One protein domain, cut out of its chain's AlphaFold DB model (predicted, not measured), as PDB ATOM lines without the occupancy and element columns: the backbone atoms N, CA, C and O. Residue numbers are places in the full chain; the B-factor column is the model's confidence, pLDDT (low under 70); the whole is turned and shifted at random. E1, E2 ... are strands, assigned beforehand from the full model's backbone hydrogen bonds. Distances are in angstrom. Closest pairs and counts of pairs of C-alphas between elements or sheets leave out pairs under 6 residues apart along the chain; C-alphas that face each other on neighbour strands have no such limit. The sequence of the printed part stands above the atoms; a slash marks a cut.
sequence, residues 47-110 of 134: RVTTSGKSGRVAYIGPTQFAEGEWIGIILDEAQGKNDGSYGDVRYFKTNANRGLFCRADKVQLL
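AT A GLANCE: This is residues 47 to 110 of the 134 residues of the protein "Hypothetical protein" of Adineta steineri (UniProt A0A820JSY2). With little regular structure, this is a small, strongly twisted, curled sheet of E1, E2, E3 and E4, with residues 108 to 109 coming back to pair with E1 and a long loop, residues 76 to 98, between E3 and E4. The 64 printed residues hold no named helix and four strands, E1 E2 E3 E4 along the chain and across the antiparallel sheet; the class is all strand, with 25 residues in named elements. It is compact, radius of gyration of the C-alphas 10.6 A, spanning 29 by 24 by 14 A.

HOW THE PARTS SIT: Inner strands E2, residues 53 to 62, and E3, residues 69 to 75, form a hairpin; N 58 and O 72, 2.8 A apart, are within hydrogen-bond range. E2 bends by 76 degrees at residue 56. Edge strand E1, residues 47 to 50, forms a hairpin with E2; N 50 and O 53 are within hydrogen-bond range at 2.9 A. Edge strand E4, residues 99 to 102, forms one with E3; N 73 and O 100 are within range at 2.8 A. The four make a meander, each strand the antiparallel neighbour of the one before. E1 and E4 are only just apart, at 8.3 A.

IN THESE COORDINATES: E2 measures 22.4 A, E3 18.9 A, E1 10.5 A and E4 10.1 A. E1 begins at C-alpha 47 (55.623, 46.649, 24.955); E4 ends at C-alpha 102 (43.103, 48.563, 31.867).

THE WHOLE: The C-alphas farthest apart, of Asp 88 and Leu 110, are 31.4 A apart. The printed part has no cut; the E3 to E4 link is long. No printed residue is under 70 in pLDDT.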
ATOM      1  N   ARG A  47      55.221  45.565  24.057       92.25
ATOM      2  CA  ARG A  47      55.623  46.649  24.955       92.25
ATOM      3  C   ARG A  47      54.577  47.748  24.916       92.25
ATOM      4  O   ARG A  47      54.223  48.248  23.854       92.25
ATOM      5  N   VAL A  48      54.094  48.138  26.088       91.81
ATOM      6  CA  VAL A  48      53.039  49.142  26.221       91.81
ATOM      7  C   VAL A  48      53.321  50.078  27.384       91.81
ATOM      8  O   VAL A  48      54.021  49.715  28.331       91.81
ATOM      9  N   THR A  49      52.761  51.279  27.325       91.75
ATOM     10  CA  THR A  49      52.747  52.228  28.437       91.75
ATOM     11  C   THR A  49      51.321  52.622  28.769       91.75
ATOM     12  O   THR A  49      50.461  52.734  27.895       91.75
ATOM     13  N   THR A  50      51.051  52.817  30.053       90.81
ATOM     14  CA  THR A  50      49.763  53.294  30.547       90.81
ATOM     15  C   THR A  50      49.990  54.284  31.678       90.81
ATOM     16  O   THR A  50      50.679  53.986  32.652       90.81
ATOM     17  N   SER A  51      49.456  55.500  31.536       87.56
ATOM     18  CA  SER A  51      49.603  56.578  32.528       87.56
ATOM     19  C   SER A  51      51.052  56.791  33.013       87.56
ATOM     20  O   SER A  51      51.285  56.982  34.203       87.56
ATOM     21  N   GLY A  52      52.029  56.711  32.101       88.06
ATOM     22  CA  GLY A  52      53.458  56.867  32.409       88.06
ATOM     23  C   GLY A  52      54.151  55.616  32.965       88.06
ATOM     24  O   GLY A  52      55.333  55.675  33.282       88.06
ATOM     25  N   LYS A  53      53.447  54.483  33.075       91.38
ATOM     26  CA  LYS A  53      53.994  53.204  33.540       91.38
ATOM     27  C   LYS A  53      54.200  52.263  32.364       91.38
ATOM     28  O   LYS A  53      53.238  51.899  31.687       91.38
ATOM     29  N   SER A  54      55.437  51.834  32.164       92.50
ATOM     30  CA  SER A  54      55.796  50.879  31.117       92.50
ATOM     31  C   SER A  54      55.623  49.436  31.584       92.50
ATOM     32  O   SER A  54      55.826  49.095  32.755       92.50
ATOM     33  N   GLY A  55      55.253  48.572  30.648       92.94
ATOM     34  CA  GLY A  55      55.081  47.156  30.905       92.94
ATOM     35  C   GLY A  55      54.940  46.343  29.631       92.94
ATOM     36  O   GLY A  55      55.308  46.769  28.531       92.94
ATOM     37  N   ARG A  56      54.425  45.130  29.800       93.38
ATOM     38  CA  ARG A  56      54.191  44.172  28.726       93.38
ATOM     39  C   ARG A  56      52.780  43.619  28.804       93.38
ATOM     40  O   ARG A  56      52.315  43.280  29.892       93.38
ATOM     41  N   VAL A  57      52.123  43.470  27.661       91.88
ATOM     42  CA  VAL A  57      50.814  42.815  27.596       91.88
ATOM     43  C   VAL A  57      50.959  41.335  27.953       91.88
ATOM     44  O   VAL A  57      51.771  40.615  27.372       91.88
ATOM     45  N   ALA A  58      50.164  40.876  28.912       91.50
ATOM     46  CA  ALA A  58      50.125  39.492  29.377       91.50
ATOM     47  C   ALA A  58      48.739  38.854  29.244       91.50
ATOM     48  O   ALA A  58      48.627  37.633  29.313       91.50
ATOM     49  N   TYR A  59      47.696  39.661  29.051       92.88
ATOM     50  CA  TYR A  59      46.336  39.186  28.847       92.88
ATOM     51  C   TYR A  59      45.552  40.163  27.972       92.88
ATOM     52  O   TYR A  59      45.698  41.374  28.128       92.88
ATOM     53  N   ILE A  60      44.709  39.633  27.091       91.25
ATOM     54  CA  ILE A  60      43.734  40.384  26.298       91.25
ATOM     55  C   ILE A  60      42.446  39.562  26.312       91.25
ATOM     56  O   ILE A  60      42.470  38.396  25.918       91.25
ATOM     57  N   GLY A  61      41.344  40.138  26.786       90.44
ATOM     58  CA  GLY A  61      40.056  39.452  26.757       90.44
ATOM     59  C   GLY A  61      39.055  39.904  27.823       90.44
ATOM     60  O   GLY A  61      39.293  40.882  28.533       90.44
ATOM     61  N   PRO A  62      37.910  39.211  27.927       90.31
ATOM     62  CA  PRO A  62      36.873  39.509  28.908       90.31
ATOM     63  C   PRO A  62      37.301  39.160  30.338       90.31
ATOM     64  O   PRO A  62      38.119  38.273  30.565       90.31
ATOM     65  N   THR A  63      36.704  39.813  31.336       90.19
ATOM     66  CA  THR A  63      37.002  39.539  32.752       90.19
ATOM     67  C   THR A  63      35.735  39.305  33.556       90.19
ATOM     68  O   THR A  63      34.654  39.742  33.179       90.19
ATOM     69  N   GLN A  64      35.866  38.620  34.689       90.31
ATOM     70  CA  GLN A  64      34.753  38.374  35.609       90.31
ATOM     71  C   GLN A  64      34.372  39.598  36.446       90.31
ATOM     72  O   GLN A  64      33.275  39.638  36.991       90.31
ATOM     73  N   PHE A  65      35.268  40.579  36.583       88.62
ATOM     74  CA  PHE A  65      35.009  41.759  37.407       88.62
ATOM     75  C   PHE A  65      34.293  42.875  36.649       88.62
ATOM     76  O   PHE A  65      33.669  43.727  37.277       88.62
ATOM     77  N   ALA A  66      34.393  42.898  35.317       89.38
ATOM     78  CA  ALA A  66      33.702  43.867  34.480       89.38
ATOM     79  C   ALA A  66      33.598  43.397  33.024       89.38
ATOM     80  O   ALA A  66      34.539  42.829  32.464       89.38
ATOM     81  N   GLU A  67      32.476  43.736  32.391       87.88
ATOM     82  CA  GLU A  67      32.183  43.431  30.990       87.88
ATOM     83  C   GLU A  67      33.143  44.117  30.006       87.88
ATOM     84  O   GLU A  67      33.855  45.070  30.341       87.88
ATOM     85  N   GLY A  68      33.137  43.651  28.757       88.25
ATOM     86  CA  GLY A  68      33.988  44.152  27.678       88.25
ATOM     87  C   GLY A  68      35.423  43.629  27.737       88.25
ATOM     88  O   GLY A  68      35.788  42.841  28.607       88.25
ATOM     89  N   GLU A  69      36.246  44.081  26.796       89.31
ATOM     90  CA  GLU A  69      37.637  43.652  26.676       89.31
ATOM     91  C   GLU A  69      38.554  44.412  27.645       89.31
ATOM     92  O   GLU A  69      38.415  45.624  27.863       89.31
ATOM     93  N   TRP A  70      39.493  43.679  28.236       92.69
ATOM     94  CA  TRP A  70      40.497  44.177  29.160       92.69
ATOM     95  C   TRP A  70      41.884  43.723  28.745       92.69
ATOM     96  O   TRP A  70      42.091  42.596  28.297       92.69
ATOM     97  N   ILE A  71      42.848  44.604  28.988       92.62
ATOM     98  CA  ILE A  71      44.262  44.343  28.780       92.62
ATOM     99  C   ILE A  71      44.914  44.197  30.148       92.62
ATOM    100  O   ILE A  71      44.919  45.128  30.961       92.62
ATOM    101  N   GLY A  72      45.446  43.007  30.404       93.69
ATOM    102  CA  GLY A  72      46.319  42.736  31.534       93.69
ATOM    103  C   GLY A  72      47.757  43.066  31.162       93.69
ATOM    104  O   GLY A  72      48.307  42.488  30.225       93.69
ATOM    105  N   ILE A  73      48.366  43.982  31.904       94.25
ATOM    106  CA  ILE A  73      49.741  44.438  31.725       94.25
ATOM    107  C   ILE A  73      50.563  43.986  32.927       94.25
ATOM    108  O   ILE A  73      50.177  44.193  34.081       94.25
ATOM    109  N   ILE A  74      51.721  43.396  32.650       94.00
ATOM    110  CA  ILE A  74      52.785  43.206  33.629       94.00
ATOM    111  C   ILE A  74      53.673  44.441  33.573       94.00
ATOM    112  O   ILE A  74      54.365  44.663  32.583       94.00
ATOM    113  N   LEU A  75      53.629  45.247  34.625       92.56
ATOM    114  CA  LEU A  75      54.489  46.409  34.779       92.56
ATOM    115  C   LEU A  75      55.914  45.980  35.120       92.56
ATOM    116  O   LEU A  75      56.136  45.004  35.847       92.56
ATOM    117  N   ASP A  76      56.875  46.744  34.610       90.50
ATOM    118  CA  ASP A  76      58.293  46.514  34.893       90.50
ATOM    119  C   ASP A  76      58.598  46.796  36.381       90.50
ATOM    120  O   ASP A  76      59.343  46.054  37.032       90.50
ATOM    121  N   GLU A  77      57.930  47.802  36.951       91.69
ATOM    122  CA  GLU A  77      58.022  48.204  38.356       91.69
ATOM    123  C   GLU A  77      56.826  47.726  39.197       91.69
ATOM    124  O   GLU A  77      55.740  47.448  38.684       91.69
ATOM    125  N   ALA A  78      57.001  47.679  40.524       91.19
ATOM    126  CA  ALA A  78      55.964  47.303  41.496       91.19
ATOM    127  C   ALA A  78      54.923  48.422  41.735       91.19
ATOM    128  O   ALA A  78      54.661  48.822  42.865       91.19
ATOM    129  N   GLN A  79      54.358  48.944  40.645       89.94
ATOM    130  CA  GLN A  79      53.407  50.061  40.603       89.94
ATOM    131  C   GLN A  79      52.006  49.634  40.123       89.94
ATOM    132  O   GLN A  79      51.186  50.463  39.706       89.94
ATOM    133  N   GLY A  80      51.757  48.327  40.109       90.19
ATOM    134  CA  GLY A  80      50.519  47.672  39.709       90.19
ATOM    135  C   GLY A  80      49.525  47.540  40.857       90.19
ATOM    136  O   GLY A  80      49.773  47.963  41.981       90.19
ATOM    137  N   LYS A  81      48.372  46.949  40.550       88.25
ATOM    138  CA  LYS A  81      47.249  46.774  41.482       88.25
ATOM    139  C   LYS A  81      47.024  45.321  41.906       88.25
ATOM    140  O   LYS A  81      46.313  45.088  42.873       88.25
ATOM    141  N   ASN A  82      47.565  44.348  41.172       89.38
ATOM    142  CA  ASN A  82      47.342  42.918  41.404       89.38
ATOM    143  C   ASN A  82      48.578  42.079  41.021       89.38
ATOM    144  O   ASN A  82      49.600  42.617  40.601       89.38
ATOM    145  N   ASP A  83      48.502  40.759  41.187       90.69
ATOM    146  CA  ASP A  83      49.522  39.771  40.791       90.69
ATOM    147  C   ASP A  83      49.140  39.009  39.497       90.69
ATOM    148  O   ASP A  83      49.748  37.987  39.158       90.69
ATOM    149  N   GLY A  84      48.122  39.497  38.779       85.94
ATOM    150  CA  GLY A  84      47.507  38.843  37.621       85.94
ATOM    151  C   GLY A  84      46.295  37.962  37.947       85.94
ATOM    152  O   GLY A  84      45.743  37.321  37.046       85.94
ATOM    153  N   SER A  85      45.848  37.945  39.206       89.69
ATOM    154  CA  SER A  85      44.585  37.330  39.625       89.69
ATOM    155  C   SER A  85      43.530  38.359  40.044       89.69
ATOM    156  O   SER A  85      43.847  39.493  40.414       89.69
ATOM    157  N   TYR A  86      42.259  37.966  39.950       87.31
ATOM    158  CA  TYR A  86      41.127  38.679  40.534       87.31
ATOM    159  C   TYR A  86      40.148  37.655  41.117       87.31
ATOM    160  O   TYR A  86      39.618  36.818  40.383       87.31
ATOM    161  N   GLY A  87      39.917  37.715  42.432       85.56
ATOM    162  CA  GLY A  87      39.182  36.669  43.148       85.56
ATOM    163  C   GLY A  87      39.880  35.313  43.005       85.56
ATOM    164  O   GLY A  87      41.092  35.218  43.180       85.56
ATOM    165  N   ASP A  88      39.122  34.286  42.622       89.75
ATOM    166  CA  ASP A  88      39.637  32.923  42.421       89.75
ATOM    167  C   ASP A  88      40.152  32.656  40.993       89.75
ATOM    168  O   ASP A  88      40.585  31.545  40.679       89.75
ATOM    169  N   VAL A  89      40.120  33.657  40.102       89.19
ATOM    170  CA  VAL A  89      40.533  33.503  38.700       89.19
ATOM    171  C   VAL A  89      41.875  34.166  38.437       89.19
ATOM    172  O   VAL A  89      42.096  35.343  38.725       89.19
ATOM    173  N   ARG A  90      42.783  33.397  37.830       91.00
ATOM    174  CA  ARG A  90      44.110  33.847  37.406       91.00
ATOM    175  C   ARG A  90      44.134  34.050  35.895       91.00
ATOM    176  O   ARG A  90      43.969  33.093  35.147       91.00
ATOM    177  N   TYR A  91      44.380  35.286  35.473       90.81
ATOM    178  CA  TYR A  91      44.467  35.676  34.062       90.81
ATOM    179  C   TYR A  91      45.911  35.624  33.562       90.81
ATOM    180  O   TYR A  91      46.176  35.175  32.454       90.81
ATOM    181  N   PHE A  92      46.857  36.049  34.402       91.69
ATOM    182  CA  PHE A  92      48.293  35.961  34.146       91.69
ATOM    183  C   PHE A  92      49.061  35.799  35.464       91.69
ATOM    184  O   PHE A  92      48.489  35.861  36.552       91.69
ATOM    185  N   LYS A  93      50.367  35.531  35.388       89.50
ATOM    186  CA  LYS A  93      51.235  35.407  36.564       89.50
ATOM    187  C   LYS A  93      52.257  36.532  36.567       89.50
ATOM    188  O   LYS A  93      52.988  36.699  35.596       89.50
ATOM    189  N   THR A  94      52.340  37.258  37.673       88.19
ATOM    190  CA  THR A  94      53.411  38.221  37.925       88.19
ATOM    191  C   THR A  94      53.699  38.340  39.419       88.19
ATOM    192  O   THR A  94      53.049  37.694  40.242       88.19
ATOM    193  N   ASN A  95      54.712  39.129  39.769       86.88
ATOM    194  CA  ASN A  95      55.007  39.454  41.157       86.88
ATOM    195  C   ASN A  95      53.900  40.347  41.737       86.88
ATOM    196  O   ASN A  95      53.190  41.043  41.005       86.88
ATOM    197  N   ALA A  96      53.785  40.354  43.065       84.25
ATOM    198  CA  ALA A  96      52.850  41.229  43.760       84.25
ATOM    199  C   ALA A  96      53.042  42.692  43.329       84.25
ATOM    200  O   ALA A  96      54.169  43.154  43.130       84.25
ATOM    201  N   ASN A  97      51.926  43.409  43.181       88.69
ATOM    202  CA  ASN A  97      51.884  44.812  42.771       88.69
ATOM    203  C   ASN A  97      52.525  45.088  41.404       88.69
ATOM    204  O   ASN A  97      53.019  46.184  41.179       88.69
ATOM    205  N   ARG A  98      52.538  44.131  40.471       92.81
ATOM    206  CA  ARG A  98      53.011  44.372  39.091       92.81
ATOM    207  C   ARG A  98      51.935  44.202  38.033       92.81
ATOM    208  O   ARG A  98      52.095  44.685  36.921       92.81
ATOM    209  N   GLY A  99      50.844  43.526  38.350       92.38
ATOM    210  CA  GLY A  99      49.725  43.334  37.443       92.38
ATOM    211  C   GLY A  99      48.806  44.546  37.424       92.38
ATOM    212  O   GLY A  99      48.491  45.129  38.465       92.38
ATOM    213  N   LEU A 100      48.368  44.933  36.232       94.12
ATOM    214  CA  LEU A 100      47.417  46.014  36.026       94.12
ATOM    215  C   LEU A 100      46.406  45.615  34.951       94.12
ATOM    216  O   LEU A 100      46.798  45.154  33.887       94.12
ATOM    217  N   PHE A 101      45.114  45.815  35.220       92.81
ATOM    218  CA  PHE A 101      44.064  45.701  34.206       92.81
ATOM    219  C   PHE A 101      43.623  47.093  33.766       92.81
ATOM    220  O   PHE A 101      43.370  47.963  34.604       92.81
ATOM    221  N   CYS A 102      43.523  47.299  32.460       91.94
ATOM    222  CA  CYS A 102      43.103  48.563  31.867       91.94
ATOM    223  C   CYS A 102      42.360  48.337  30.545       91.94
ATOM    224  O   CYS A 102      42.429  47.261  29.951       91.94
ATOM    225  N   ARG A 103      41.607  49.351  30.112       90.69
ATOM    226  CA  ARG A 103      40.950  49.373  28.798       90.69
ATOM    227  C   ARG A 103      41.960  49.734  27.717       90.69
ATOM    228  O   ARG A 103      42.878  50.503  27.997       90.69
ATOM    229  N   ALA A 104      41.728  49.252  26.497       87.31
ATOM    230  CA  ALA A 104      42.535  49.569  25.321       87.31
ATOM    231  C   ALA A 104      42.806  51.079  25.171       87.31
ATOM    232  O   ALA A 104      43.952  51.470  24.984       87.31
ATOM    233  N   ASP A 105      41.802  51.929  25.413       88.00
ATOM    234  CA  ASP A 105      41.906  53.399  25.317       88.00
ATOM    235  C   ASP A 105      42.931  54.039  26.271       88.00
ATOM    236  O   ASP A 105      43.297  55.206  26.123       88.00
ATOM    237  N   LYS A 106      43.357  53.317  27.313       87.81
ATOM    238  CA  LYS A 106      44.335  53.783  28.310       87.81
ATOM    239  C   LYS A 106      45.725  53.191  28.097       87.81
ATOM    240  O   LYS A 106      46.623  53.466  28.897       87.81
ATOM    241  N   VAL A 107      45.898  52.383  27.059       89.38
ATOM    242  CA  VAL A 107      47.148  51.709  26.726       89.38
ATOM    243  C   VAL A 107      47.701  52.323  25.453       89.38
ATOM    244  O   VAL A 107      46.976  52.569  24.498       89.38
ATOM    245  N   GLN A 108      48.999  52.588  25.443       90.06
ATOM    246  CA  GLN A 108      49.714  53.055  24.264       90.06
ATOM    247  C   GLN A 108      50.775  52.025  23.902       90.06
ATOM    248  O   GLN A 108      51.545  51.594  24.763       90.06
ATOM    249  N   LEU A 109      50.800  51.618  22.634       88.81
ATOM    250  CA  LEU A 109      51.802  50.692  22.123       88.81
ATOM    251  C   LEU A 109      53.153  51.406  22.065       88.81
ATOM    252  O   LEU A 109      53.298  52.421  21.385       88.81
ATOM    253  N   LEU A 110      54.149  50.864  22.761       86.25
ATOM    254  CA  LEU A 110      55.536  51.228  22.522       86.25
ATOM    255  C   LEU A 110      55.984  50.377  21.344       86.25
ATOM    256  O   LEU A 110      56.382  49.223  21.526       86.25
TER     257      LEU A 110